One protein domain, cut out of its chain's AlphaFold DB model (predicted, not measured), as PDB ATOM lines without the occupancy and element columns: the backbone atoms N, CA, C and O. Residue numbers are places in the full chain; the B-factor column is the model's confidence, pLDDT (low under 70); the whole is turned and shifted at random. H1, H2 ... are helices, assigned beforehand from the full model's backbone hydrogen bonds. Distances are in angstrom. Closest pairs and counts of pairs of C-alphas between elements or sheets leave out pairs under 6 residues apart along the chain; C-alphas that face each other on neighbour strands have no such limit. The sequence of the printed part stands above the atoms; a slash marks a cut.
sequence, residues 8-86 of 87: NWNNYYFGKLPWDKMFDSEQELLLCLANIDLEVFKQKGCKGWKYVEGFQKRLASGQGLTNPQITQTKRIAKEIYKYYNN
ATOM      1  N   ASN A   8     112.724  80.954  83.178       91.75
ATOM      2  CA  ASN A   8     112.883  82.382  82.915       91.75
ATOM      3  C   ASN A   8     113.726  83.073  83.992       91.75
ATOM      4  O   ASN A   8     114.474  83.993  83.663       91.75
ATOM      5  N   TRP A   9     113.666  82.613  85.248       92.19
ATOM      6  CA  TRP A   9     114.494  83.156  86.327       92.19
ATOM      7  C   TRP A   9     115.981  82.918  86.074       92.19
ATOM      8  O   TRP A   9     116.769  83.863  86.115       92.19
ATOM      9  N   ASN A  10     116.366  81.692  85.715       92.12
ATOM     10  CA  ASN A  10     117.754  81.368  85.380       92.12
ATOM     11  C   ASN A  10     118.244  82.230  84.211       92.12
ATOM     12  O   ASN A  10     119.279  82.895  84.302       92.12
ATOM     13  N   ASN A  11     117.463  82.293  83.132       93.69
ATOM     14  CA  ASN A  11     117.809  83.105  81.969       93.69
ATOM     15  C   ASN A  11     117.910  84.599  82.310       93.69
ATOM     16  O   ASN A  11     118.796  85.283  81.793       93.69
ATOM     17  N   TYR A  12     117.058  85.109  83.201       93.25
ATOM     18  CA  TYR A  12     117.130  86.487  83.678       93.25
ATOM     19  C   TYR A  12     118.439  86.746  84.427       93.25
ATOM     20  O   TYR A  12     119.178  87.668  84.063       93.25
ATOM     21  N   TYR A  13     118.789  85.909  85.411       89.12
ATOM     22  CA  TYR A  13     120.018  86.072  86.193       89.12
ATOM     23  C   TYR A  13     121.265  86.066  85.305       89.12
ATOM     24  O   TYR A  13     122.080  86.987  85.401       89.12
ATOM     25  N   PHE A  14     121.344  85.141  84.346       91.19
ATOM     26  CA  PHE A  14     122.454  85.064  83.390       91.19
ATOM     27  C   PHE A  14     122.394  86.099  82.254       91.19
ATOM     28  O   PHE A  14     123.282  86.117  81.406       91.19
ATOM     29  N   GLY A  15     121.376  86.967  82.215       89.31
ATOM     30  CA  GLY A  15     121.244  88.010  81.191       89.31
ATOM     31  C   GLY A  15     120.925  87.476  79.793       89.31
ATOM     32  O   GLY A  15     121.171  88.159  78.806       89.31
ATOM     33  N   LYS A  16     120.390  86.255  79.711       92.75
ATOM     34  CA  LYS A  16     119.993  85.571  78.473       92.75
ATOM     35  C   LYS A  16     118.511  85.753  78.146       92.75
ATOM     36  O   LYS A  16     118.095  85.429  77.040       92.75
ATOM     37  N   LEU A  17     117.711  86.231  79.102       94.44
ATOM     38  CA  LEU A  17     116.279  86.417  78.902       94.44
ATOM     39  C   LEU A  17     116.021  87.629  77.989       94.44
ATOM     40  O   LEU A  17     116.415  88.745  78.343       94.44
ATOM     41  N   PRO A  18     115.366  87.443  76.830       95.12
ATOM     42  CA  PRO A  18     115.060  88.545  75.934       95.12
ATOM     43  C   PRO A  18     113.948  89.431  76.517       95.12
ATOM     44  O   PRO A  18     113.148  89.013  77.357       95.12
ATOM     45  N   TRP A  19     113.924  90.697  76.096       96.81
ATOM     46  CA  TRP A  19     113.062  91.727  76.684       96.81
ATOM     47  C   TRP A  19     111.560  91.423  76.556       96.81
ATOM     48  O   TRP A  19     110.790  91.741  77.456       96.81
ATOM     49  N   ASP A  20     111.146  90.749  75.487       96.44
ATOM     50  CA  ASP A  20     109.763  90.362  75.189       96.44
ATOM     51  C   ASP A  20     109.223  89.264  76.125       96.44
ATOM     52  O   ASP A  20     108.020  88.993  76.163       96.44
ATOM     53  N   LYS A  21     110.096  88.639  76.925       96.75
ATOM     54  CA  LYS A  21     109.705  87.756  78.035       96.75
ATOM     55  C   LYS A  21     109.507  88.507  79.354       96.75
ATOM     56  O   LYS A  21     108.882  87.956  80.252       96.75
ATOM     57  N   MET A  22     110.003  89.740  79.462       96.88
ATOM     58  CA  MET A  22     109.858  90.613  80.637       96.88
ATOM     59  C   MET A  22     108.706  91.620  80.473       96.88
ATOM     60  O   MET A  22     108.030  91.951  81.447       96.88
ATOM     61  N   PHE A  23     108.449  92.069  79.243       97.62
ATOM     62  CA  PHE A  23     107.437  93.075  78.909       97.62
ATOM     63  C   PHE A  23     106.409  92.518  77.915       97.62
ATOM     64  O   PHE A  23     106.707  91.627  77.116       97.62
ATOM     65  N   ASP A  24     105.186  93.035  77.977       96.69
ATOM     66  CA  ASP A  24     104.073  92.647  77.106       96.69
ATOM     67  C   ASP A  24     104.185  93.274  75.715       96.69
ATOM     68  O   ASP A  24     103.792  92.662  74.721       96.69
ATOM     69  N   SER A  25     104.784  94.462  75.625       97.38
ATOM     70  CA  SER A  25     105.001  95.175  74.368       97.38
ATOM     71  C   SER A  25     106.198  96.124  74.444       97.38
ATOM     72  O   SER A  25     106.696  96.454  75.522       97.38
ATOM     73  N   GLU A  26     106.670  96.582  73.282       97.06
ATOM     74  CA  GLU A  26     107.706  97.620  73.220       97.06
ATOM     75  C   GLU A  26     107.205  98.923  73.857       97.06
ATOM     76  O   GLU A  26     107.945  99.586  74.576       97.06
ATOM     77  N   GLN A  27     105.930  99.253  73.648       95.81
ATOM     78  CA  GLN A  27     105.272 100.422  74.220       95.81
ATOM     79  C   GLN A  27     105.269 100.369  75.749       95.81
ATOM     80  O   GLN A  27     105.556 101.377  76.387       95.81
ATOM     81  N   GLU A  28     105.010  99.198  76.338       97.50
ATOM     82  CA  GLU A  28     105.111  99.018  77.786       97.50
ATOM     83  C   GLU A  28     106.542  99.269  78.286       97.50
ATOM     84  O   GLU A  28     106.738 100.019  79.239       97.50
ATOM     85  N   LEU A  29     107.549  98.694  77.622       97.69
ATOM     86  CA  LEU A  29     108.953  98.911  77.975       97.69
ATOM     87  C   LEU A  29     109.332 100.402  77.925       97.69
ATOM     88  O   LEU A  29     110.015 100.898  78.823       97.69
ATOM     89  N   LEU A  30     108.887 101.123  76.892       96.56
ATOM     90  CA  LEU A  30     109.139 102.559  76.744       96.56
ATOM     91  C   LEU A  30     108.397 103.392  77.797       96.56
ATOM     92  O   LEU A  30     108.959 104.362  78.307       96.56
ATOM     93  N   LEU A  31     107.174 103.005  78.163       96.44
ATOM     94  CA  LEU A  31     106.424 103.648  79.239       96.44
ATOM     95  C   LEU A  31     107.130 103.457  80.587       96.44
ATOM     96  O   LEU A  31     107.286 104.418  81.338       96.44
ATOM     97  N   CYS A  32     107.610 102.247  80.874       97.62
ATOM     98  CA  CYS A  32     108.435 101.974  82.046       97.62
ATOM     99  C   CYS A  32     109.704 102.832  82.037       97.62
ATOM    100  O   CYS A  32     109.972 103.519  83.013       97.62
ATOM    101  N   LEU A  33     110.453 102.868  80.929       97.75
ATOM    102  CA  LEU A  33     111.641 103.718  80.796       97.75
ATOM    103  C   LEU A  33     111.341 105.190  81.130       97.75
ATOM    104  O   LEU A  33     112.109 105.826  81.848       97.75
ATOM    105  N   ALA A  34     110.235 105.726  80.610       97.00
ATOM    106  CA  ALA A  34     109.851 107.120  80.809       97.00
ATOM    107  C   ALA A  34     109.563 107.455  82.283       97.00
ATOM    108  O   ALA A  34     109.876 108.560  82.717       97.00
ATOM    109  N   ASN A  35     109.033 106.501  83.052       97.19
ATOM    110  CA  ASN A  35     108.572 106.693  84.431       97.19
ATOM    111  C   ASN A  35     109.578 106.244  85.506       97.19
ATOM    112  O   ASN A  35     109.232 106.195  86.686       97.19
ATOM    113  N   ILE A  36     110.809 105.894  85.131       97.94
ATOM    114  CA  ILE A  36     111.859 105.576  86.102       97.94
ATOM    115  C   ILE A  36     112.232 106.833  86.897       97.94
ATOM    116  O   ILE A  36     112.641 107.842  86.322       97.94
ATOM    117  N   ASP A  37     112.197 106.733  88.226       97.81
ATOM    118  CA  ASP A  37     112.935 107.657  89.085       97.81
ATOM    119  C   ASP A  37     114.434 107.357  88.962       97.81
ATOM    120  O   ASP A  37     114.914 106.299  89.388       97.81
ATOM    121  N   LEU A  38     115.169 108.284  88.348       97.50
ATOM    122  CA  LEU A  38     116.579 108.104  88.017       97.50
ATOM    123  C   LEU A  38     117.474 107.980  89.258       97.50
ATOM    124  O   LEU A  38     118.461 107.241  89.222       97.50
ATOM    125  N   GLU A  39     117.150 108.668  90.352       97.50
ATOM    126  CA  GLU A  39     117.948 108.611  91.577       97.50
ATOM    127  C   GLU A  39     117.751 107.269  92.277       97.50
ATOM    128  O   GLU A  39     118.728 106.594  92.613       97.50
ATOM    129  N   VAL A  40     116.506 106.799  92.374       97.44
ATOM    130  CA  VAL A  40     116.213 105.459  92.903       97.44
ATOM    131  C   VAL A  40     116.823 104.372  92.010       97.44
ATOM    132  O   VAL A  40     117.369 103.383  92.506       97.44
ATOM    133  N   PHE A  41     116.799 104.547  90.687       97.38
ATOM    134  CA  PHE A  41     117.412 103.613  89.738       97.38
ATOM    135  C   PHE A  41     118.920 103.456  89.973       97.38
ATOM    136  O   PHE A  41     119.431 102.330  90.016       97.38
ATOM    137  N   LYS A  42     119.627 104.574  90.191       96.50
ATOM    138  CA  LYS A  42     121.053 104.586  90.553       96.50
ATOM    139  C   LYS A  42     121.295 103.934  91.915       96.50
ATOM    140  O   LYS A  42     122.198 103.107  92.025       96.50
ATOM    141  N   GLN A  43     120.484 104.256  92.926       95.94
ATOM    142  CA  GLN A  43     120.599 103.688  94.277       95.94
ATOM    143  C   GLN A  43     120.422 102.163  94.289       95.94
ATOM    144  O   GLN A  43     121.152 101.466  94.988       95.94
ATOM    145  N   LYS A  44     119.530 101.621  93.449       94.25
ATOM    146  CA  LYS A  44     119.357 100.167  93.249       94.25
ATOM    147  C   LYS A  44     120.502  99.503  92.465       94.25
ATOM    148  O   LYS A  44     120.432  98.316  92.129       94.25
ATOM    149  N   GLY A  45     121.544 100.255  92.111       93.94
ATOM    150  CA  GLY A  45     122.680  99.763  91.335       93.94
ATOM    151  C   GLY A  45     122.285  99.277  89.940       93.94
ATOM    152  O   GLY A  45     122.934  98.377  89.406       93.94
ATOM    153  N   CYS A  46     121.201  99.814  89.369       96.12
ATOM    154  CA  CYS A  46     120.774  99.456  88.023       96.12
ATOM    155  C   CYS A  46     121.728 100.083  86.996       96.12
ATOM    156  O   CYS A  46     122.093 101.264  87.065       96.12
ATOM    157  N   LYS A  47     122.174  99.280  86.032       95.56
ATOM    158  CA  LYS A  47     123.134  99.708  85.007       95.56
ATOM    159  C   LYS A  47     122.432 100.483  83.892       95.56
ATOM    160  O   LYS A  47     121.229 100.382  83.684       95.56
ATOM    161  N   GLY A  48     123.204 101.262  83.134       96.19
ATOM    162  CA  GLY A  48     122.679 101.977  81.965       96.19
ATOM    163  C   GLY A  48     121.889 103.251  82.281       96.19
ATOM    164  O   GLY A  48     121.230 103.775  81.388       96.19
ATOM    165  N   TRP A  49     121.998 103.798  83.498       97.44
ATOM    166  CA  TRP A  49     121.309 105.029  83.916       97.44
ATOM    167  C   TRP A  49     121.550 106.229  82.978       97.44
ATOM    168  O   TRP A  49     120.643 107.026  82.776       97.44
ATOM    169  N   LYS A  50     122.726 106.336  82.336       97.75
ATOM    170  CA  LYS A  50     123.011 107.389  81.337       97.75
ATOM    171  C   LYS A  50     122.087 107.311  80.118       97.75
ATOM    172  O   LYS A  50     121.724 108.337  79.549       97.75
ATOM    173  N   TYR A  51     121.717 106.096  79.709       97.94
ATOM    174  CA  TYR A  51     120.754 105.889  78.628       97.94
ATOM    175  C   TYR A  51     119.351 106.270  79.084       97.94
ATOM    176  O   TYR A  51     118.675 106.990  78.361       97.94
ATOM    177  N   VAL A  52     118.953 105.852  80.291       98.00
ATOM    178  CA  VAL A  52     117.658 106.225  80.884       98.00
ATOM    179  C   VAL A  52     117.507 107.743  80.917       98.00
ATOM    180  O   VAL A  52     116.575 108.270  80.322       98.00
ATOM    181  N   GLU A  53     118.485 108.447  81.487       98.06
ATOM    182  CA  GLU A  53     118.494 109.908  81.562       98.06
ATOM    183  C   GLU A  53     118.385 110.564  80.176       98.06
ATOM    184  O   GLU A  53     117.550 111.441  79.953       98.06
ATOM    185  N   GLY A  54     119.226 110.148  79.222       97.62
ATOM    186  CA  GLY A  54     119.237 110.727  77.879       97.62
ATOM    187  C   GLY A  54     117.942 110.469  77.106       97.62
ATOM    188  O   GLY A  54     117.460 111.345  76.386       97.62
ATOM    189  N   PHE A  55     117.359 109.282  77.261       98.00
ATOM    190  CA  PHE A  55     116.124 108.904  76.581       98.00
ATOM    191  C   PHE A  55     114.908 109.584  77.213       98.00
ATOM    192  O   PHE A  55     114.067 110.092  76.476       98.00
ATOM    193  N   GLN A  56     114.852 109.699  78.544       97.44
ATOM    194  CA  GLN A  56     113.821 110.474  79.240       97.44
ATOM    195  C   GLN A  56     113.843 111.947  78.826       97.44
ATOM    196  O   GLN A  56     112.792 112.495  78.513       97.44
ATOM    197  N   LYS A  57     115.023 112.579  78.728       96.75
ATOM    198  CA  LYS A  57     115.142 113.968  78.238       96.75
ATOM    199  C   LYS A  57     114.573 114.139  76.829       96.75
ATOM    200  O   LYS A  57     113.927 115.142  76.546       96.75
ATOM    201  N   ARG A  58     114.803 113.159  75.949       96.12
ATOM    202  CA  ARG A  58     114.278 113.166  74.578       96.12
ATOM    203  C   ARG A  58     112.756 113.003  74.553       96.12
ATOM    204  O   ARG A  58     112.075 113.769  73.885       96.12
ATOM    205  N   LEU A  59     112.221 112.068  75.334       94.19
ATOM    206  CA  LEU A  59     110.774 111.882  75.465       94.19
ATOM    207  C   LEU A  59     110.092 113.126  76.059       94.19
ATOM    208  O   LEU A  59     109.065 113.566  75.548       94.19
ATOM    209  N   ALA A  60     110.694 113.740  77.081       93.12
ATOM    210  CA  ALA A  60     110.189 114.954  77.722       93.12
ATOM    211  C   ALA A  60     110.194 116.178  76.791       93.12
ATOM    212  O   ALA A  60     109.354 117.060  76.942       93.12
ATOM    213  N   SER A  61     111.094 116.230  75.801       94.75
ATOM    214  CA  SER A  61     111.094 117.280  74.772       94.75
ATOM    215  C   SER A  61     110.086 117.034  73.641       94.75
ATOM    216  O   SER A  61     110.106 117.741  72.633       94.75
ATOM    217  N   GLY A  62     109.215 116.026  73.778       90.94
ATOM    218  CA  GLY A  62     108.245 115.632  72.756       90.94
ATOM    219  C   GLY A  62     108.872 114.891  71.575       90.94
ATOM    220  O   GLY A  62     108.201 114.634  70.577       90.94
ATOM    221  N   GLN A  63     110.158 114.537  71.662       90.50
ATOM    222  CA  GLN A  63     110.837 113.763  70.634       90.50
ATOM    223  C   GLN A  63     110.676 112.265  70.903       90.50
ATOM    224  O   GLN A  63     110.989 111.758  71.979       90.50
ATOM    225  N   GLY A  64     110.267 111.517  69.878       91.81
ATOM    226  CA  GLY A  64     110.326 110.059  69.916       91.81
ATOM    227  C   GLY A  64     111.768 109.538  69.983       91.81
ATOM    228  O   GLY A  64     112.726 110.201  69.552       91.81
ATOM    229  N   LEU A  65     111.931 108.317  70.494       96.12
ATOM    230  CA  LEU A  65     113.203 107.604  70.409       96.12
ATOM    231  C   LEU A  65     113.441 107.097  68.983       96.12
ATOM    232  O   LEU A  65     112.523 106.659  68.298       96.12
ATOM    233  N   THR A  66     114.694 107.140  68.538       96.50
ATOM    234  CA  THR A  66     115.103 106.554  67.255       96.50
ATOM    235  C   THR A  66     115.200 105.028  67.353       96.50
ATOM    236  O   THR A  66     115.385 104.483  68.441       96.50
ATOM    237  N   ASN A  67     115.176 104.315  66.221       97.25
ATOM    238  CA  ASN A  67     115.339 102.852  66.204       97.25
ATOM    239  C   ASN A  67     116.605 102.362  66.949       97.25
ATOM    240  O   ASN A  67     116.506 101.397  67.717       97.25
ATOM    241  N   PRO A  68     117.782 103.019  66.825       97.88
ATOM    242  CA  PRO A  68     118.942 102.696  67.658       97.88
ATOM    243  C   PRO A  68     118.711 102.893  69.163       97.88
ATOM    244  O   PRO A  68     119.156 102.071  69.962       97.88
ATOM    245  N   GLN A  69     117.998 103.947  69.572       97.56
ATOM    246  CA  GLN A  69     117.692 104.212  70.985       97.56
ATOM    247  C   GLN A  69     116.680 103.207  71.547       97.56
ATOM    248  O   GLN A  69     116.849 102.722  72.665       97.56
ATOM    249  N   ILE A  70     115.684 102.810  70.753       97.69
ATOM    250  CA  ILE A  70     114.755 101.722  71.090       97.69
ATOM    251  C   ILE A  70     115.524 100.402  71.240       97.69
ATOM    252  O   ILE A  70     115.360  99.689  72.230       97.69
ATOM    253  N   THR A  71     116.441 100.101  70.315       97.81
ATOM    254  CA  THR A  71     117.318  98.920  70.404       97.81
ATOM    255  C   THR A  71     118.163  98.947  71.676       97.81
ATOM    256  O   THR A  71     118.285  97.934  72.367       97.81
ATOM    257  N   GLN A  72     118.714 100.107  72.036       98.00
ATOM    258  CA  GLN A  72     119.464 100.263  73.276       98.00
ATOM    259  C   GLN A  72     118.571 100.112  74.514       98.00
ATOM    260  O   GLN A  72     118.998  99.498  75.488       98.00
ATOM    261  N   THR A  73     117.321 100.580  74.462       97.75
ATOM    262  CA  THR A  73     116.332 100.377  75.532       97.75
ATOM    263  C   THR A  73     116.050  98.890  75.745       97.75
ATOM    264  O   THR A  73     116.105  98.406  76.873       97.75
ATOM    265  N   LYS A  74     115.868  98.121  74.663       98.00
ATOM    266  CA  LYS A  74     115.711  96.656  74.722       98.00
ATOM    267  C   LYS A  74     116.923  95.961  75.347       98.00
ATOM    268  O   LYS A  74     116.755  95.010  76.103       98.00
ATOM    269  N   ARG A  75     118.144  96.450  75.090       96.56
ATOM    270  CA  ARG A  75     119.379  95.916  75.703       96.56
ATOM    271  C   ARG A  75     119.453  96.146  77.213       96.56
ATOM    272  O   ARG A  75     120.037  95.324  77.909       96.56
ATOM    273  N   ILE A  76     118.868  97.231  77.721       97.12
ATOM    274  CA  ILE A  76     118.822  97.536  79.163       97.12
ATOM    275  C   ILE A  76     117.506  97.103  79.825       97.12
ATOM    276  O   ILE A  76     117.305  97.370  81.007       97.12
ATOM    277  N   ALA A  77     116.622  96.402  79.108       97.69
ATOM    278  CA  ALA A  77     115.311  95.993  79.611       97.69
ATOM    279  C   ALA A  77     115.395  95.173  80.910       97.69
ATOM    280  O   ALA A  77     114.542  95.325  81.778       97.69
ATOM    281  N   LYS A  78     116.456  94.372  81.084       96.75
ATOM    282  CA  LYS A  78     116.732  93.650  82.337       96.75
ATOM    283  C   LYS A  78     116.841  94.592  83.540       96.75
ATOM    284  O   LYS A  78     116.281  94.306  84.588       96.75
ATOM    285  N   GLU A  79     117.546  95.709  83.391       97.56
ATOM    286  CA  GLU A  79     117.769  96.684  84.467       97.56
ATOM    287  C   GLU A  79     116.485  97.467  84.780       97.56
ATOM    288  O   GLU A  79     116.176  97.737  85.936       97.56
ATOM    289  N   ILE A  80     115.685  97.765  83.752       97.69
ATOM    290  CA  ILE A  80     114.355  98.375  83.909       97.69
ATOM    291  C   ILE A  80     113.425  97.418  84.662       97.69
ATOM    292  O   ILE A  80     112.762  97.811  85.619       97.69
ATOM    293  N   TYR A  81     113.420  96.143  84.280       97.31
ATOM    294  CA  TYR A  81     112.635  95.115  84.952       97.31
ATOM    295  C   TYR A  81     113.080  94.919  86.411       97.31
ATOM    296  O   TYR A  81     112.232  94.852  87.303       97.31
ATOM    297  N   LYS A  82     114.397  94.914  86.673       95.62
ATOM    298  CA  LYS A  82     114.985  94.901  88.023       95.62
ATOM    299  C   LYS A  82     114.415  96.021  88.895       95.62
ATOM    300  O   LYS A  82     113.934  95.762  89.997       95.62
ATOM    301  N   TYR A  83     114.435  97.250  88.378       97.44
ATOM    302  CA  TYR A  83     113.972  98.437  89.093       97.44
ATOM    303  C   TYR A  83     112.514  98.320  89.551       97.44
ATOM    304  O   TYR A  83     112.231  98.578  90.725       97.44
ATOM    305  N   TYR A  84     111.612  97.909  88.656       96.19
ATOM    306  CA  TYR A  84     110.179  97.830  88.951       96.19
ATOM    307  C   TYR A  84     109.791  96.644  89.838       96.19
ATOM    308  O   TYR A  84     108.813  96.731  90.573       96.19
ATOM    309  N   ASN A  85     110.559  95.555  89.808       93.44
ATOM    310  CA  ASN A  85     110.283  94.358  90.605       93.44
ATOM    311  C   ASN A  85     111.048  94.327  91.940       93.44
ATOM    312  O   ASN A  85     111.036  93.305  92.618       93.44
ATOM    313  N   ASN A  86     111.696  95.435  92.328       84.44
ATOM    314  CA  ASN A  86     112.448  95.565  93.587       84.44
ATOM    315  C   ASN A  86     113.485  94.451  93.809       84.44
ATOM    316  O   ASN A  86     113.633  93.942  94.919       84.44
TER     317      ASN A  86
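This is residues 8 to 86 of the 87 residues of an uncharacterized protein of Bacillus thuringiensis HD-789 (UniProt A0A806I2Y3). What does one see first? Short helices cross one another in a compact body: H2 runs across both H4 and H5, H3 makes a hairpin with H4, and H6 follows H5 after one residue. H1 lies at one far end, joined by the long link of residues 14 to 25, and touches no helix. What is it made of? The printed part has 79 residues with six named helices, H1 to H6 along the chain, and no named strand; the class is all helix. How large is it? It is compact, with a radius of gyration of the C-alphas of 12.0 A, and it spans 38 by 27 by 17 A.

What touches the longest helix? H4, residues 49 to 60, touches H2, residues 26 to 34, about perpendicular at 81 degrees, the closest C-alphas being those of Ala 34 and Gln 56, 5.4 A apart. With residues 49 to 53 alone it touches H3, residues 38 to 43, in a helical hairpin at a shallow tilt of 16 degrees, opposite ways, closest at the C-alphas of Lys 42 and Trp 49, 6.7 A. With residues 51 to 55 alone it only just touches H5, residues 67 to 75, with 3 pairs of C-alphas within 8 A, in a helical hairpin at a steep tilt of 43 degrees, opposite ways, closest at the C-alphas of Phe 55 and Gln 69, 7.5 A. What else touches H2? It touches H5 about perpendicular at 81 degrees, the closest C-alphas being those of Leu 30 and Thr 73, 7.6 A. It only just touches H6, residues 77 to 84, with 3 pairs of C-alphas within 8 A, closest at the C-alphas of Leu 33 and Ile 80, 6.8 A. Where is H1? H1, residues 8 to 13, is close to H6 but not clearly touching, the C-alphas of Tyr 12 and Lys 78 being 7.3 A apart. How are the backbones? In H1 to H6 every O i to N i+4 pair is within hydrogen-bond range.

Where is the longest helix? H4 runs 16.1 A from C-alpha 49 at (121.309, 105.029, 83.916) to C-alpha 60. How long are the others? H5 measures 12.4 A, H2 12.3 A, H6 10.8 A, and H1 and H3 8.7 A each. Where do the first and last helices lie? H1 begins at C-alpha 8 at (112.883, 82.382, 82.915), and H6 ends at C-alpha 84 at (110.179, 97.830, 88.951).

How far does it reach? The two C-alphas farthest apart are those of Asn 10 and Ser 61, 38.0 A. Are there cuts or long links? The printed part has no cut, and the link from H1 to H2 is long, 12 residues. Is confidence low anywhere? The mean pLDDT of the printed part is 95.8, and no printed residue is under 70.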